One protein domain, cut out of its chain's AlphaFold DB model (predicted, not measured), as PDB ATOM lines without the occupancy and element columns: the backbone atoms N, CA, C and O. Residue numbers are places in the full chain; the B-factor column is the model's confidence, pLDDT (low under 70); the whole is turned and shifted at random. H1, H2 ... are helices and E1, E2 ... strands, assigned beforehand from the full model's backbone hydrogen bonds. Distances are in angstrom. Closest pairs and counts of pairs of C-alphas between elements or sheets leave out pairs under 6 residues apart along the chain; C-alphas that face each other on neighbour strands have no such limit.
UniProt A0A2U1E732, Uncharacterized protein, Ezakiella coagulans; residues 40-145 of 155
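This is residues 40 to 145 of the 155 residues of an uncharacterized protein of Ezakiella coagulans (UniProt A0A2U1E732). A small three-stranded antiparallel sheet has helix H5 packed over one face, and the longest helix, H1, runs side by side with H5 without being on the sheet. Short H3 grazes the sheet and leads into H4, which meets H2 beyond it. The 106 printed residues run E1 H1 H2 H3 H4 H5 E2 E3, five named helices and three named strands, the sheet in the order E1 E2 E3. The class is mixed, helices and strands; the whole is compact, with a radius of gyration of the C-alphas of 13.0 A and spans of 36 by 27 by 20 A.

Find C-alpha 40 at (127.926, 160.026, 201.208), where E1, residues 40 to 44, begins. E2, residues 128 to 136, is 25.9 A long; E3, residues 139 to 144, is 16.7 A long and ends at (137.003, 156.635, 202.234). H5, residues 107 to 122, is 22.0 A long. From C-alpha 47 at (146.985, 159.058, 191.486), H1 runs 29.0 A to residue 66. The short helices are H2, residues 70 to 75, H3, residues 88 to 91, and H4, residues 93 to 101.

Look first at E2, the inner strand: across its antiparallel pair with E1, N 43 and O 129 are within hydrogen-bond range at 2.8 A, and across its antiparallel pair with E3, a hairpin, N 141 and O 134 are within hydrogen-bond range, also at 2.8 A. H5 is on the sheet at a height of 8.0 A, the two layers being sheet and helix; C-alphas 117 and 144 are their closest, 5.2 A apart. H1 touches H5 at a shallow tilt of 29 degrees, opposite ways, closest at C-alphas 64 and 107, 5.4 A. H3 only grazes the sheet with residues 88 to 90 and touches H4 only at the corner, C-alphas 89 and 96 being closest at 5.3 A. H2 and H4 only just touch, with 3 pairs of C-alphas within 8 A, closest at 70 and 97, 6.9 A. H1 and H4 are apart. Every O i to N i+4 pair is within hydrogen-bond range in H1, H2, H4 and H5; H3 is too short for one.

The C-alphas of Glu 71 and Asp 125 are the two farthest apart, at 36.9 A. The printed part has no cut; the one long link is H2 to H3, residues 76 to 87. Mean pLDDT of the printed part is 86.6, and residue 40 alone is under 70.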
ATOM      1  N   PHE A  40     127.105 160.584 202.275       69.94
ATOM      2  CA  PHE A  40     127.926 160.026 201.208       69.94
ATOM      3  C   PHE A  40     128.283 161.124 200.217       69.94
ATOM      4  O   PHE A  40     127.404 161.861 199.760       69.94
ATOM      5  N   ARG A  41     129.567 161.234 199.883       76.81
ATOM      6  CA  ARG A  41     130.049 162.177 198.873       76.81
ATOM      7  C   ARG A  41     131.133 161.530 198.030       76.81
ATOM      8  O   ARG A  41     132.067 160.954 198.584       76.81
ATOM      9  N   ASP A  42     131.021 161.699 196.719       83.62
ATOM     10  CA  ASP A  42     132.101 161.400 195.789       83.62
ATOM     11  C   ASP A  42     133.112 162.553 195.796       83.62
ATOM     12  O   ASP A  42     132.738 163.721 195.659       83.62
ATOM     13  N   VAL A  43     134.381 162.211 195.970       83.75
ATOM     14  CA  VAL A  43     135.527 163.123 195.984       83.75
ATOM     15  C   VAL A  43     136.451 162.717 194.843       83.75
ATOM     16  O   VAL A  43     136.737 161.532 194.677       83.75
ATOM     17  N   GLU A  44     136.880 163.678 194.032       87.50
ATOM     18  CA  GLU A  44     137.858 163.420 192.971       87.50
ATOM     19  C   GLU A  44     139.217 163.093 193.587       87.50
ATOM     20  O   GLU A  44     139.609 163.687 194.590       87.50
ATOM     21  N   MET A  45     139.923 162.127 193.005       85.31
ATOM     22  CA  MET A  45     141.227 161.706 193.507       85.31
ATOM     23  C   MET A  45     142.280 161.701 192.406       85.31
ATOM     24  O   MET A  45     142.099 161.193 191.301       85.31
ATOM     25  N   THR A  46     143.450 162.218 192.750       86.50
ATOM     26  CA  THR A  46     144.664 162.065 191.959       86.50
ATOM     27  C   THR A  46     145.323 160.707 192.220       86.50
ATOM     28  O   THR A  46     145.100 160.043 193.238       86.50
ATOM     29  N   GLY A  47     146.205 160.286 191.308       85.00
ATOM     30  CA  GLY A  47     146.985 159.058 191.486       85.00
ATOM     31  C   GLY A  47     147.938 159.092 192.689       85.00
ATOM     32  O   GLY A  47     148.245 158.036 193.242       85.00
ATOM     33  N   ASP A  48     148.399 160.277 193.106       86.62
ATOM     34  CA  ASP A  48     149.196 160.449 194.327       86.62
ATOM     35  C   ASP A  48     148.343 160.242 195.579       86.62
ATOM     36  O   ASP A  48     148.712 159.455 196.446       86.62
ATOM     37  N   GLU A  49     147.151 160.838 195.632       87.94
ATOM     38  CA  GLU A  49     146.230 160.663 196.762       87.94
ATOM     39  C   GLU A  49     145.776 159.207 196.914       87.94
ATOM     40  O   GLU A  49     145.604 158.710 198.029       87.94
ATOM     41  N   TYR A  50     145.638 158.485 195.799       88.50
ATOM     42  CA  TYR A  50     145.356 157.050 195.809       88.50
ATOM     43  C   TYR A  50     146.488 156.232 196.452       88.50
ATOM     44  O   TYR A  50     146.231 155.280 197.197       88.50
ATOM     45  N   ARG A  51     147.748 156.593 196.183       89.81
ATOM     46  CA  ARG A  51     148.920 155.953 196.805       89.81
ATOM     47  C   ARG A  51     149.042 156.318 198.279       89.81
ATOM     48  O   ARG A  51     149.325 155.443 199.095       89.81
ATOM     49  N   ASP A  52     148.779 157.572 198.626       89.94
ATOM     50  CA  ASP A  52     148.783 158.033 200.014       89.94
ATOM     51  C   ASP A  52     147.737 157.295 200.855       89.94
ATOM     52  O   ASP A  52     148.033 156.873 201.974       89.94
ATOM     53  N   LEU A  53     146.547 157.036 200.297       92.44
ATOM     54  CA  LEU A  53     145.525 156.218 200.949       92.44
ATOM     55  C   LEU A  53     146.044 154.813 201.294       92.44
ATOM     56  O   LEU A  53     145.824 154.340 202.410       92.44
ATOM     57  N   LEU A  54     146.776 154.156 200.383       94.12
ATOM     58  CA  LEU A  54     147.379 152.850 200.666       94.12
ATOM     59  C   LEU A  54     148.362 152.923 201.840       94.12
ATOM     60  O   LEU A  54     148.329 152.062 202.718       94.12
ATOM     61  N   HIS A  55     149.220 153.945 201.884       93.31
ATOM     62  CA  HIS A  55     150.168 154.115 202.987       93.31
ATOM     63  C   HIS A  55     149.460 154.313 204.332       93.31
ATOM     64  O   HIS A  55     149.857 153.694 205.320       93.31
ATOM     65  N   VAL A  56     148.380 155.099 204.363       94.00
ATOM     66  CA  VAL A  56     147.549 155.287 205.563       94.00
ATOM     67  C   VAL A  56     146.914 153.965 206.009       94.00
ATOM     68  O   VAL A  56     146.995 153.609 207.183       94.00
ATOM     69  N   ILE A  57     146.350 153.186 205.078       94.75
ATOM     70  CA  ILE A  57     145.768 151.864 205.371       94.75
ATOM     71  C   ILE A  57     146.817 150.926 205.976       94.75
ATOM     72  O   ILE A  57     146.562 150.273 206.990       94.75
ATOM     73  N   LEU A  58     148.005 150.849 205.369       93.94
ATOM     74  CA  LEU A  58     149.088 149.992 205.854       93.94
ATOM     75  C   LEU A  58     149.569 150.420 207.245       93.94
ATOM     76  O   LEU A  58     149.782 149.562 208.102       93.94
ATOM     77  N   TYR A  59     149.664 151.727 207.493       93.25
ATOM     78  CA  TYR A  59     150.021 152.270 208.800       93.25
ATOM     79  C   TYR A  59     148.990 151.904 209.877       93.25
ATOM     80  O   TYR A  59     149.348 151.384 210.934       93.25
ATOM     81  N   TYR A  60     147.694 152.075 209.607       93.31
ATOM     82  CA  TYR A  60     146.650 151.701 210.566       93.31
ATOM     83  C   TYR A  60     146.589 150.190 210.811       93.31
ATOM     84  O   TYR A  60     146.403 149.757 211.951       93.31
ATOM     85  N   LYS A  61     146.840 149.364 209.786       92.62
ATOM     86  CA  LYS A  61     147.017 147.915 209.968       92.62
ATOM     87  C   LYS A  61     148.186 147.591 210.893       92.62
ATOM     88  O   LYS A  61     148.063 146.682 211.712       92.62
ATOM     89  N   GLU A  62     149.297 148.316 210.788       91.12
ATOM     90  CA  GLU A  62     150.446 148.144 211.680       91.12
ATOM     91  C   GLU A  62     150.084 148.487 213.132       91.12
ATOM     92  O   GLU A  62     150.351 147.680 214.025       91.12
ATOM     93  N   ILE A  63     149.392 149.613 213.358       90.12
ATOM     94  CA  ILE A  63     148.866 149.990 214.682       90.12
ATOM     95  C   ILE A  63     148.000 148.863 215.256       90.12
ATOM     96  O   ILE A  63     148.188 148.456 216.404       90.12
ATOM     97  N   CYS A  64     147.066 148.337 214.460       87.00
ATOM     98  CA  CYS A  64     146.128 147.303 214.893       87.00
ATOM     99  C   CYS A  64     146.778 145.929 215.099       87.00
ATOM    100  O   CYS A  64     146.297 145.153 215.923       87.00
ATOM    101  N   LYS A  65     147.836 145.593 214.355       86.62
ATOM    102  CA  LYS A  65     148.514 144.291 214.448       86.62
ATOM    103  C   LYS A  65     149.522 144.242 215.592       86.62
ATOM    104  O   LYS A  65     149.559 143.250 216.314       86.62
ATOM    105  N   ASN A  66     150.330 145.289 215.726       80.50
ATOM    106  CA  ASN A  66     151.463 145.321 216.650       80.50
ATOM    107  C   ASN A  66     151.124 145.990 217.986       80.50
ATOM    108  O   ASN A  66     152.014 146.128 218.818       80.50
ATOM    109  N   GLU A  67     149.874 146.434 218.166       73.00
ATOM    110  CA  GLU A  67     149.431 147.199 219.339       73.00
ATOM    111  C   GLU A  67     150.401 148.338 219.660       73.00
ATOM    112  O   GLU A  67     150.851 148.500 220.794       73.00
ATOM    113  N   LEU A  68     150.766 149.107 218.626       75.06
ATOM    114  CA  LEU A  68     151.726 150.194 218.784       75.06
ATOM    115  C   LEU A  68     151.270 151.112 219.921       75.06
ATOM    116  O   LEU A  68     150.141 151.614 219.920       75.06
ATOM    117  N   SER A  69     152.165 151.315 220.889       79.75
ATOM    118  CA  SER A  69     151.941 152.255 221.982       79.75
ATOM    119  C   SER A  69     151.709 153.662 221.434       79.75
ATOM    120  O   SER A  69     152.217 154.023 220.369       79.75
ATOM    121  N   GLU A  70     150.971 154.480 222.181       80.69
ATOM    122  CA  GLU A  70     150.696 155.875 221.812       80.69
ATOM    123  C   GLU A  70     151.988 156.665 221.549       80.69
ATOM    124  O   GLU A  70     152.067 157.404 220.575       80.69
ATOM    125  N   GLU A  71     153.038 156.415 222.336       80.75
ATOM    126  CA  GLU A  71     154.365 157.017 222.156       80.75
ATOM    127  C   GLU A  71     155.006 156.654 220.801       80.75
ATOM    128  O   GLU A  71     155.656 157.481 220.157       80.75
ATOM    129  N   ASN A  72     154.821 155.416 220.333       84.56
ATOM    130  CA  ASN A  72     155.335 154.982 219.034       84.56
ATOM    131  C   ASN A  72     154.523 155.565 217.875       84.56
ATOM    132  O   ASN A  72     155.107 155.935 216.855       84.56
ATOM    133  N   ILE A  73     153.200 155.660 218.035       85.06
ATOM    134  CA  ILE A  73     152.312 156.320 217.068       85.06
ATOM    135  C   ILE A  73     152.716 157.787 216.929       85.06
ATOM    136  O   ILE A  73     152.892 158.264 215.813       85.06
ATOM    137  N   GLU A  74     152.953 158.474 218.044       85.31
ATOM    138  CA  GLU A  74     153.360 159.876 218.051       85.31
ATOM    139  C   GLU A  74     154.680 160.111 217.299       85.31
ATOM    140  O   GLU A  74     154.778 161.034 216.488       85.31
ATOM    141  N   LYS A  75     155.682 159.251 217.519       86.06
ATOM    142  CA  LYS A  75     157.000 159.340 216.865       86.06
ATOM    143  C   LYS A  75     156.968 159.014 215.371       86.06
ATOM    144  O   LYS A  75     157.815 159.500 214.626       86.06
ATOM    145  N   LYS A  76     156.038 158.159 214.942       86.88
ATOM    146  CA  LYS A  76     155.940 157.640 213.567       86.88
ATOM    147  C   LYS A  76     154.608 158.004 212.921       86.88
ATOM    148  O   LYS A  76     154.051 157.194 212.187       86.88
ATOM    149  N   TRP A  77     154.063 159.172 213.243       89.38
ATOM    150  CA  TRP A  77     152.739 159.563 212.778       89.38
ATOM    151  C   TRP A  77     152.679 159.637 211.251       89.38
ATOM    152  O   TRP A  77     153.435 160.382 210.626       89.38
ATOM    153  N   ILE A  78     151.749 158.886 210.663       86.19
ATOM    154  CA  ILE A  78     151.417 158.946 209.240       86.19
ATOM    155  C   ILE A  78     149.913 159.193 209.141       86.19
ATOM    156  O   ILE A  78     149.109 158.264 209.112       86.19
ATOM    157  N   GLY A  79     149.542 160.472 209.134       83.69
ATOM    158  CA  GLY A  79     148.164 160.902 208.921       83.69
ATOM    159  C   GLY A  79     147.874 161.188 207.441       83.69
ATOM    160  O   GLY A  79     148.763 161.668 206.727       83.69
ATOM    161  N   PRO A  80     146.643 160.938 206.960       87.81
ATOM    162  CA  PRO A  80     146.188 161.448 205.672       87.81
ATOM    163  C   PRO A  80     146.234 162.982 205.625       87.81
ATOM    164  O   PRO A  80     146.062 163.652 206.641       87.81
ATOM    165  N   LYS A  81     146.430 163.543 204.425       86.06
ATOM    166  CA  LYS A  81     146.473 165.003 204.202       86.06
ATOM    167  C   LYS A  81     145.240 165.562 203.495       86.06
ATOM    168  O   LYS A  81     144.946 166.744 203.640       86.06
ATOM    169  N   ASN A  82     144.528 164.737 202.725       88.38
ATOM    170  CA  ASN A  82     143.342 165.171 201.992       88.38
ATOM    171  C   ASN A  82     142.150 165.293 202.960       88.38
ATOM    172  O   ASN A  82     141.567 164.295 203.390       88.38
ATOM    173  N   THR A  83     141.795 166.533 203.287       89.12
ATOM    174  CA  THR A  83     140.700 166.893 204.201       89.12
ATOM    175  C   THR A  83     139.313 166.779 203.566       89.12
ATOM    176  O   THR A  83     138.304 166.866 204.266       89.12
ATOM    177  N   GLU A  84     139.216 166.556 202.255       88.62
ATOM    178  CA  GLU A  84     137.958 166.201 201.597       88.62
ATOM    179  C   GLU A  84     137.620 164.727 201.838       88.62
ATOM    180  O   GLU A  84     136.462 164.407 202.109       88.62
ATOM    181  N   LEU A  85     138.638 163.859 201.846       88.69
ATOM    182  CA  LEU A  85     138.519 162.425 202.119       88.69
ATOM    183  C   LEU A  85     138.471 162.089 203.605       88.69
ATOM    184  O   LEU A  85     137.776 161.153 203.992       88.69
ATOM    185  N   PHE A  86     139.203 162.838 204.429       93.25
ATOM    186  CA  PHE A  86     139.367 162.545 205.846       93.25
ATOM    187  C   PHE A  86     138.952 163.717 206.729       93.25
ATOM    188  O   PHE A  86     139.146 164.875 206.372       93.25
ATOM    189  N   SER A  87     138.369 163.428 207.892       93.56
ATOM    190  CA  SER A  87     138.146 164.439 208.932       93.56
ATOM    191  C   SER A  87     139.379 164.613 209.821       93.56
ATOM    192  O   SER A  87     140.298 163.789 209.817       93.56
ATOM    193  N   ASN A  88     139.343 165.644 210.669       94.44
ATOM    194  CA  ASN A  88     140.374 165.917 211.675       94.44
ATOM    195  C   ASN A  88     140.627 164.737 212.620       94.44
ATOM    196  O   ASN A  88     141.743 164.594 213.104       94.44
ATOM    197  N   ALA A  89     139.641 163.854 212.817       92.69
ATOM    198  CA  ALA A  89     139.820 162.609 213.564       92.69
ATOM    199  C   ALA A  89     140.974 161.737 213.034       92.69
ATOM    200  O   ALA A  89     141.514 160.937 213.790       92.69
ATOM    201  N   PHE A  90     141.344 161.886 211.755       93.88
ATOM    202  CA  PHE A  90     142.432 161.151 211.112       93.88
ATOM    203  C   PHE A  90     143.573 162.054 210.640       93.88
ATOM    204  O   PHE A  90     144.714 161.611 210.638       93.88
ATOM    205  N   THR A  91     143.297 163.285 210.202       94.25
ATOM    206  CA  THR A  91     144.340 164.173 209.656       94.25
ATOM    207  C   THR A  91     145.154 164.868 210.748       94.25
ATOM    208  O   THR A  91     146.322 165.191 210.526       94.25
ATOM    209  N   ASP A  92     144.566 165.092 211.927       94.25
ATOM    210  CA  ASP A  92     145.226 165.722 213.068       94.25
ATOM    211  C   ASP A  92     145.737 164.655 214.051       94.25
ATOM    212  O   ASP A  92     144.973 163.846 214.584       94.25
ATOM    213  N   LYS A  93     147.054 164.657 214.284       93.88
ATOM    214  CA  LYS A  93     147.730 163.702 215.170       93.88
ATOM    215  C   LYS A  93     147.199 163.774 216.599       93.88
ATOM    216  O   LYS A  93     146.984 162.738 217.226       93.88
ATOM    217  N   ASP A  94     147.033 164.983 217.123       94.44
ATOM    218  CA  ASP A  94     146.705 165.190 218.528       94.44
ATOM    219  C   ASP A  94     145.249 164.787 218.781       94.44
ATOM    220  O   ASP A  94     144.964 164.096 219.763       94.44
ATOM    221  N   VAL A  95     144.351 165.090 217.834       95.00
ATOM    222  CA  VAL A  95     142.960 164.609 217.856       95.00
ATOM    223  C   VAL A  95     142.903 163.084 217.759       95.00
ATOM    224  O   VAL A  95     142.192 162.443 218.535       95.00
ATOM    225  N   PHE A  96     143.670 162.466 216.858       94.62
ATOM    226  CA  PHE A  96     143.702 161.007 216.731       94.62
ATOM    227  C   PHE A  96     144.158 160.331 218.034       94.62
ATOM    228  O   PHE A  96     143.529 159.375 218.499       94.62
ATOM    229  N   LEU A  97     145.228 160.836 218.659       92.81
ATOM    230  CA  LEU A  97     145.727 160.328 219.939       92.81
ATOM    231  C   LEU A  97     144.718 160.551 221.075       92.81
ATOM    232  O   LEU A  97     144.531 159.656 221.901       92.81
ATOM    233  N   GLU A  98     144.026 161.692 221.111       92.19
ATOM    234  CA  GLU A  98     142.944 161.947 222.071       92.19
ATOM    235  C   GLU A  98     141.813 160.915 221.929       92.19
ATOM    236  O   GLU A  98     141.393 160.304 222.914       92.19
ATOM    237  N   LEU A  99     141.355 160.660 220.701       88.75
ATOM    238  CA  LEU A  99     140.307 159.677 220.413       88.75
ATOM    239  C   LEU A  99     140.718 158.249 220.802       88.75
ATOM    240  O   LEU A  99     139.864 157.453 221.204       88.75
ATOM    241  N   ARG A 100     142.010 157.906 220.714       88.25
ATOM    242  CA  ARG A 100     142.537 156.628 221.224       88.25
ATOM    243  C   ARG A 100     142.511 156.563 222.748       88.25
ATOM    244  O   ARG A 100     142.013 155.574 223.280       88.25
ATOM    245  N   LYS A 101     142.950 157.622 223.438       88.44
ATOM    246  CA  LYS A 101     142.906 157.724 224.910       88.44
ATOM    247  C   LYS A 101     141.480 157.630 225.455       88.44
ATOM    248  O   LYS A 101     141.252 156.989 226.476       88.44
ATOM    249  N   LYS A 102     140.505 158.205 224.741       84.00
ATOM    250  CA  LYS A 102     139.064 158.086 225.038       84.00
ATOM    251  C   LYS A 102     138.461 156.724 224.668       84.00
ATOM    252  O   LYS A 102     137.260 156.528 224.825       84.00
ATOM    253  N   ASN A 103     139.263 155.780 224.168       80.44
ATOM    254  CA  ASN A 103     138.835 154.455 223.713       80.44
ATOM    255  C   ASN A 103     137.819 154.477 222.543       80.44
ATOM    256  O   ASN A 103     137.165 153.469 222.266       80.44
ATOM    257  N   ILE A 104     137.714 155.601 221.818       82.44
ATOM    258  CA  ILE A 104     136.834 155.772 220.651       82.44
ATOM    259  C   ILE A 104     137.495 155.173 219.405       82.44
ATOM    260  O   ILE A 104     136.914 154.303 218.758       82.44
ATOM    261  N   LEU A 105     138.744 155.552 219.110       85.31
ATOM    262  CA  LEU A 105     139.577 154.936 218.062       85.31
ATOM    263  C   LEU A 105     140.387 153.751 218.606       85.31
ATOM    264  O   LEU A 105     141.583 153.595 218.345       85.31
ATOM    265  N   ASN A 106     139.731 152.900 219.392       83.50
ATOM    266  CA  ASN A 106     140.338 151.672 219.891       83.50
ATOM    267  C   ASN A 106     140.711 150.716 218.742       83.50
ATOM    268  O   ASN A 106     140.317 150.905 217.589       83.50
ATOM    269  N   ARG A 107     141.473 149.664 219.060       82.94
ATOM    270  CA  ARG A 107     141.960 148.678 218.079       82.94
ATOM    271  C   ARG A 107     140.848 148.138 217.180       82.94
ATOM    272  O   ARG A 107     141.043 148.057 215.974       82.94
ATOM    273  N   LYS A 108     139.700 147.781 217.759       82.75
ATOM    274  CA  LYS A 108     138.587 147.195 217.015       82.75
ATOM    275  C   LYS A 108     137.985 148.203 216.038       82.75
ATOM    276  O   LYS A 108     137.893 147.910 214.851       82.75
ATOM    277  N   ASN A 109     137.638 149.390 216.526       82.06
ATOM    278  CA  ASN A 109     137.016 150.428 215.706       82.06
ATOM    279  C   ASN A 109     137.958 150.885 214.583       82.06
ATOM    280  O   ASN A 109     137.542 150.985 213.430       82.06
ATOM    281  N   LEU A 110     139.244 151.093 214.893       87.88
ATOM    282  CA  LEU A 110     140.244 151.460 213.892       87.88
ATOM    283  C   LEU A 110     140.430 150.350 212.851       87.88
ATOM    284  O   LEU A 110     140.533 150.651 211.664       87.88
ATOM    285  N   GLN A 111     140.447 149.080 213.264       86.00
ATOM    286  CA  GLN A 111     140.542 147.952 212.340       86.00
ATOM    287  C   GLN A 111     139.343 147.904 211.385       86.00
ATOM    288  O   GLN A 111     139.548 147.821 210.179       86.00
ATOM    289  N   GLU A 112     138.115 148.012 211.896       83.19
ATOM    290  CA  GLU A 112     136.904 147.998 211.065       83.19
ATOM    291  C   GLU A 112     136.896 149.149 210.049       83.19
ATOM    292  O   GLU A 112     136.641 148.933 208.863       83.19
ATOM    293  N   MET A 113     137.245 150.366 210.480       86.81
ATOM    294  CA  MET A 113     137.377 151.514 209.574       86.81
ATOM    295  C   MET A 113     138.479 151.280 208.530       86.81
ATOM    296  O   MET A 113     138.285 151.572 207.354       86.81
ATOM    297  N   THR A 114     139.613 150.699 208.930       90.94
ATOM    298  CA  THR A 114     140.731 150.395 208.021       90.94
ATOM    299  C   THR A 114     140.344 149.364 206.960       90.94
ATOM    300  O   THR A 114     140.711 149.517 205.797       90.94
ATOM    301  N   GLU A 115     139.569 148.338 207.318       87.06
ATOM    302  CA  GLU A 115     139.046 147.347 206.369       87.06
ATOM    303  C   GLU A 115     138.063 147.983 205.369       87.06
ATOM    304  O   GLU A 115     138.076 147.653 204.180       87.06
ATOM    305  N   MET A 116     137.247 148.945 205.814       85.50
ATOM    306  CA  MET A 116     136.385 149.723 204.915       85.50
ATOM    307  C   MET A 116     137.195 150.590 203.945       85.50
ATOM    308  O   MET A 116     136.891 150.597 202.751       85.50
ATOM    309  N   MET A 117     138.235 151.272 204.437       91.12
ATOM    310  CA  MET A 117     139.142 152.071 203.608       91.12
ATOM    311  C   MET A 117     139.882 151.198 202.591       91.12
ATOM    312  O   MET A 117     139.981 151.568 201.425       91.12
ATOM    313  N   GLU A 118     140.360 150.016 202.991       93.25
ATOM    314  CA  GLU A 118     141.004 149.061 202.084       93.25
ATOM    315  C   GLU A 118     140.054 148.581 200.989       93.25
ATOM    316  O   GLU A 118     140.427 148.528 199.815       93.25
ATOM    317  N   LYS A 119     138.804 148.278 201.348       88.44
ATOM    318  CA  LYS A 119     137.788 147.922 200.362       88.44
ATOM    319  C   LYS A 119     137.560 149.068 199.375       88.44
ATOM    320  O   LYS A 119     137.545 148.809 198.173       88.44
ATOM    321  N   ALA A 120     137.439 150.305 199.860       87.50
ATOM    322  CA  ALA A 120     137.328 151.510 199.035       87.50
ATOM    323  C   ALA A 120     138.514 151.669 198.081       87.50
ATOM    324  O   ALA A 120     138.326 151.772 196.872       87.50
ATOM    325  N   TRP A 121     139.730 151.558 198.608       92.38
ATOM    326  CA  TRP A 121     140.962 151.612 197.834       92.38
ATOM    327  C   TRP A 121     141.016 150.532 196.737       92.38
ATOM    328  O   TRP A 121     141.303 150.832 195.581       92.38
ATOM    329  N   SER A 122     140.660 149.283 197.053       89.75
ATOM    330  CA  SER A 122     140.658 148.171 196.084       89.75
ATOM    331  C   SER A 122     139.605 148.296 194.973       89.75
ATOM    332  O   SER A 122     139.669 147.579 193.973       89.75
ATOM    333  N   ARG A 123     138.607 149.163 195.168       84.62
ATOM    334  CA  ARG A 123     137.462 149.366 194.271       84.62
ATOM    335  C   ARG A 123     137.451 150.748 193.629       84.62
ATOM    336  O   ARG A 123     136.452 151.105 193.010       84.62
ATOM    337  N   TYR A 124     138.534 151.503 193.784       83.12
ATOM    338  CA  TYR A 124     138.694 152.804 193.161       83.12
ATOM    339  C   TYR A 124     138.539 152.684 191.641       83.12
ATOM    340  O   TYR A 124     139.188 151.847 191.011       83.12
ATOM    341  N   ASP A 125     137.656 153.495 191.066       77.50
ATOM    342  CA  ASP A 125     137.315 153.457 189.640       77.50
ATOM    343  C   ASP A 125     138.315 154.218 188.754       77.50
ATOM    344  O   ASP A 125     138.226 154.151 187.529       77.50
ATOM    345  N   GLY A 126     139.296 154.883 189.369       79.31
ATOM    346  CA  GLY A 126     140.305 155.687 188.687       79.31
ATOM    347  C   GLY A 126     140.009 157.185 188.693       79.31
ATOM    348  O   GLY A 126     140.912 157.952 188.360       79.31
ATOM    349  N   GLU A 127     138.811 157.605 189.111       80.81
ATOM    350  CA  GLU A 127     138.394 159.013 189.092       80.81
ATOM    351  C   GLU A 127     137.886 159.511 190.447       80.81
ATOM    352  O   GLU A 127     138.286 160.586 190.905       80.81
ATOM    353  N   LYS A 128     136.981 158.764 191.090       84.50
ATOM    354  CA  LYS A 128     136.251 159.233 192.271       84.50
ATOM    355  C   LYS A 128     136.257 158.216 193.397       84.50
ATOM    356  O   LYS A 128     136.137 157.007 193.212       84.50
ATOM    357  N   MET A 129     136.358 158.739 194.609       87.12
ATOM    358  CA  MET A 129     136.280 157.977 195.841       87.12
ATOM    359  C   MET A 129     135.075 158.430 196.642       87.12
ATOM    360  O   MET A 129     134.919 159.611 196.945       87.12
ATOM    361  N   CYS A 130     134.229 157.479 197.016       83.75
ATOM    362  CA  CYS A 130     133.138 157.768 197.926       83.75
ATOM    363  C   CYS A 130     133.678 157.876 199.357       83.75
ATOM    364  O   CYS A 130     134.572 157.140 199.780       83.75
ATOM    365  N   THR A 131     133.130 158.820 200.105       84.50
ATOM    366  CA  THR A 131     133.430 159.056 201.514       84.50
ATOM    367  C   THR A 131     132.176 158.842 202.338       84.50
ATOM    368  O   THR A 131     131.069 159.135 201.885       84.50
ATOM    369  N   ILE A 132     132.355 158.332 203.552       80.81
ATOM    370  CA  ILE A 132     131.325 158.292 204.585       80.81
ATOM    371  C   ILE A 132     131.665 159.345 205.638       80.81
ATOM    372  O   ILE A 132     132.829 159.443 206.017       80.81
ATOM    373  N   SER A 133     130.682 160.121 206.104       81.81
ATOM    374  CA  SER A 133     130.837 161.036 207.247       81.81
ATOM    375  C   SER A 133     129.733 160.844 208.290       81.81
ATOM    376  O   SER A 133     128.574 160.636 207.918       81.81
ATOM    377  N   PHE A 134     130.091 160.900 209.577       77.69
ATOM    378  CA  PHE A 134     129.170 160.909 210.718       77.69
ATOM    379  C   PHE A 134     129.757 161.636 211.937       77.69
ATOM    380  O   PHE A 134     130.970 161.724 212.090       77.69
ATOM    381  N   ASN A 135     128.896 162.120 212.839       78.00
ATOM    382  CA  ASN A 135     129.308 162.739 214.103       78.00
ATOM    383  C   ASN A 135     129.135 161.774 215.284       78.00
ATOM    384  O   ASN A 135     128.096 161.122 215.403       78.00
ATOM    385  N   TYR A 136     130.125 161.721 216.175       73.06
ATOM    386  CA  TYR A 136     130.092 160.937 217.408       73.06
ATOM    387  C   TYR A 136     130.874 161.647 218.516       73.06
ATOM    388  O   TYR A 136     132.017 162.044 218.307       73.06
ATOM    389  N   ASP A 137     130.250 161.811 219.686       74.25
ATOM    390  CA  ASP A 137     130.851 162.456 220.868       74.25
ATOM    391  C   ASP A 137     131.483 163.837 220.583       74.25
ATOM    392  O   ASP A 137     132.534 164.193 221.103       74.25
ATOM    393  N   GLY A 138     130.861 164.615 219.689       78.62
ATOM    394  CA  GLY A 138     131.353 165.937 219.279       78.62
ATOM    395  C   GLY A 138     132.441 165.931 218.196       78.62
ATOM    396  O   GLY A 138     132.887 167.006 217.800       78.62
ATOM    397  N   TYR A 139     132.832 164.763 217.678       83.06
ATOM    398  CA  TYR A 139     133.821 164.619 216.607       83.06
ATOM    399  C   TYR A 139     133.177 164.174 215.294       83.06
ATOM    400  O   TYR A 139     132.377 163.236 215.273       83.06
ATOM    401  N   GLU A 140     133.581 164.794 214.184       87.81
ATOM    402  CA  GLU A 140     133.286 164.282 212.845       87.81
ATOM    403  C   GLU A 140     134.271 163.157 212.497       87.81
ATOM    404  O   GLU A 140     135.492 163.339 212.521       87.81
ATOM    405  N   PHE A 141     133.742 162.008 212.092       86.00
ATOM    406  CA  PHE A 141     134.472 160.927 211.448       86.00
ATOM    407  C   PHE A 141     134.136 160.925 209.969       86.00
ATOM    408  O   PHE A 141     133.003 160.631 209.602       86.00
ATOM    409  N   LYS A 142     135.129 161.208 209.128       91.12
ATOM    410  CA  LYS A 142     135.020 161.124 207.673       91.12
ATOM    411  C   LYS A 142     136.195 160.339 207.114       91.12
ATOM    412  O   LYS A 142     137.328 160.601 207.517       91.12
ATOM    413  N   PHE A 143     135.924 159.374 206.241       90.19
ATOM    414  CA  PHE A 143     136.951 158.545 205.604       90.19
ATOM    415  C   PHE A 143     136.451 157.883 204.304       90.19
ATOM    416  O   PHE A 143     135.236 157.796 204.085       90.19
ATOM    417  N   PRO A 144     137.359 157.384 203.440       90.56
ATOM    418  CA  PRO A 144     137.003 156.635 202.234       90.56
ATOM    419  C   PRO A 144     136.190 155.371 202.518       90.56
ATOM    420  O   PRO A 144     136.534 154.566 203.383       90.56
ATOM    421  N   TYR A 145     135.131 155.169 201.742       84.62
ATOM    422  CA  TYR A 145     134.204 154.057 201.889       84.62
ATOM    423  C   TYR A 145     133.689 153.594 200.527       84.62
ATOM    424  O   TYR A 145     133.328 154.404 199.681       84.62
TER     425      TYR A 145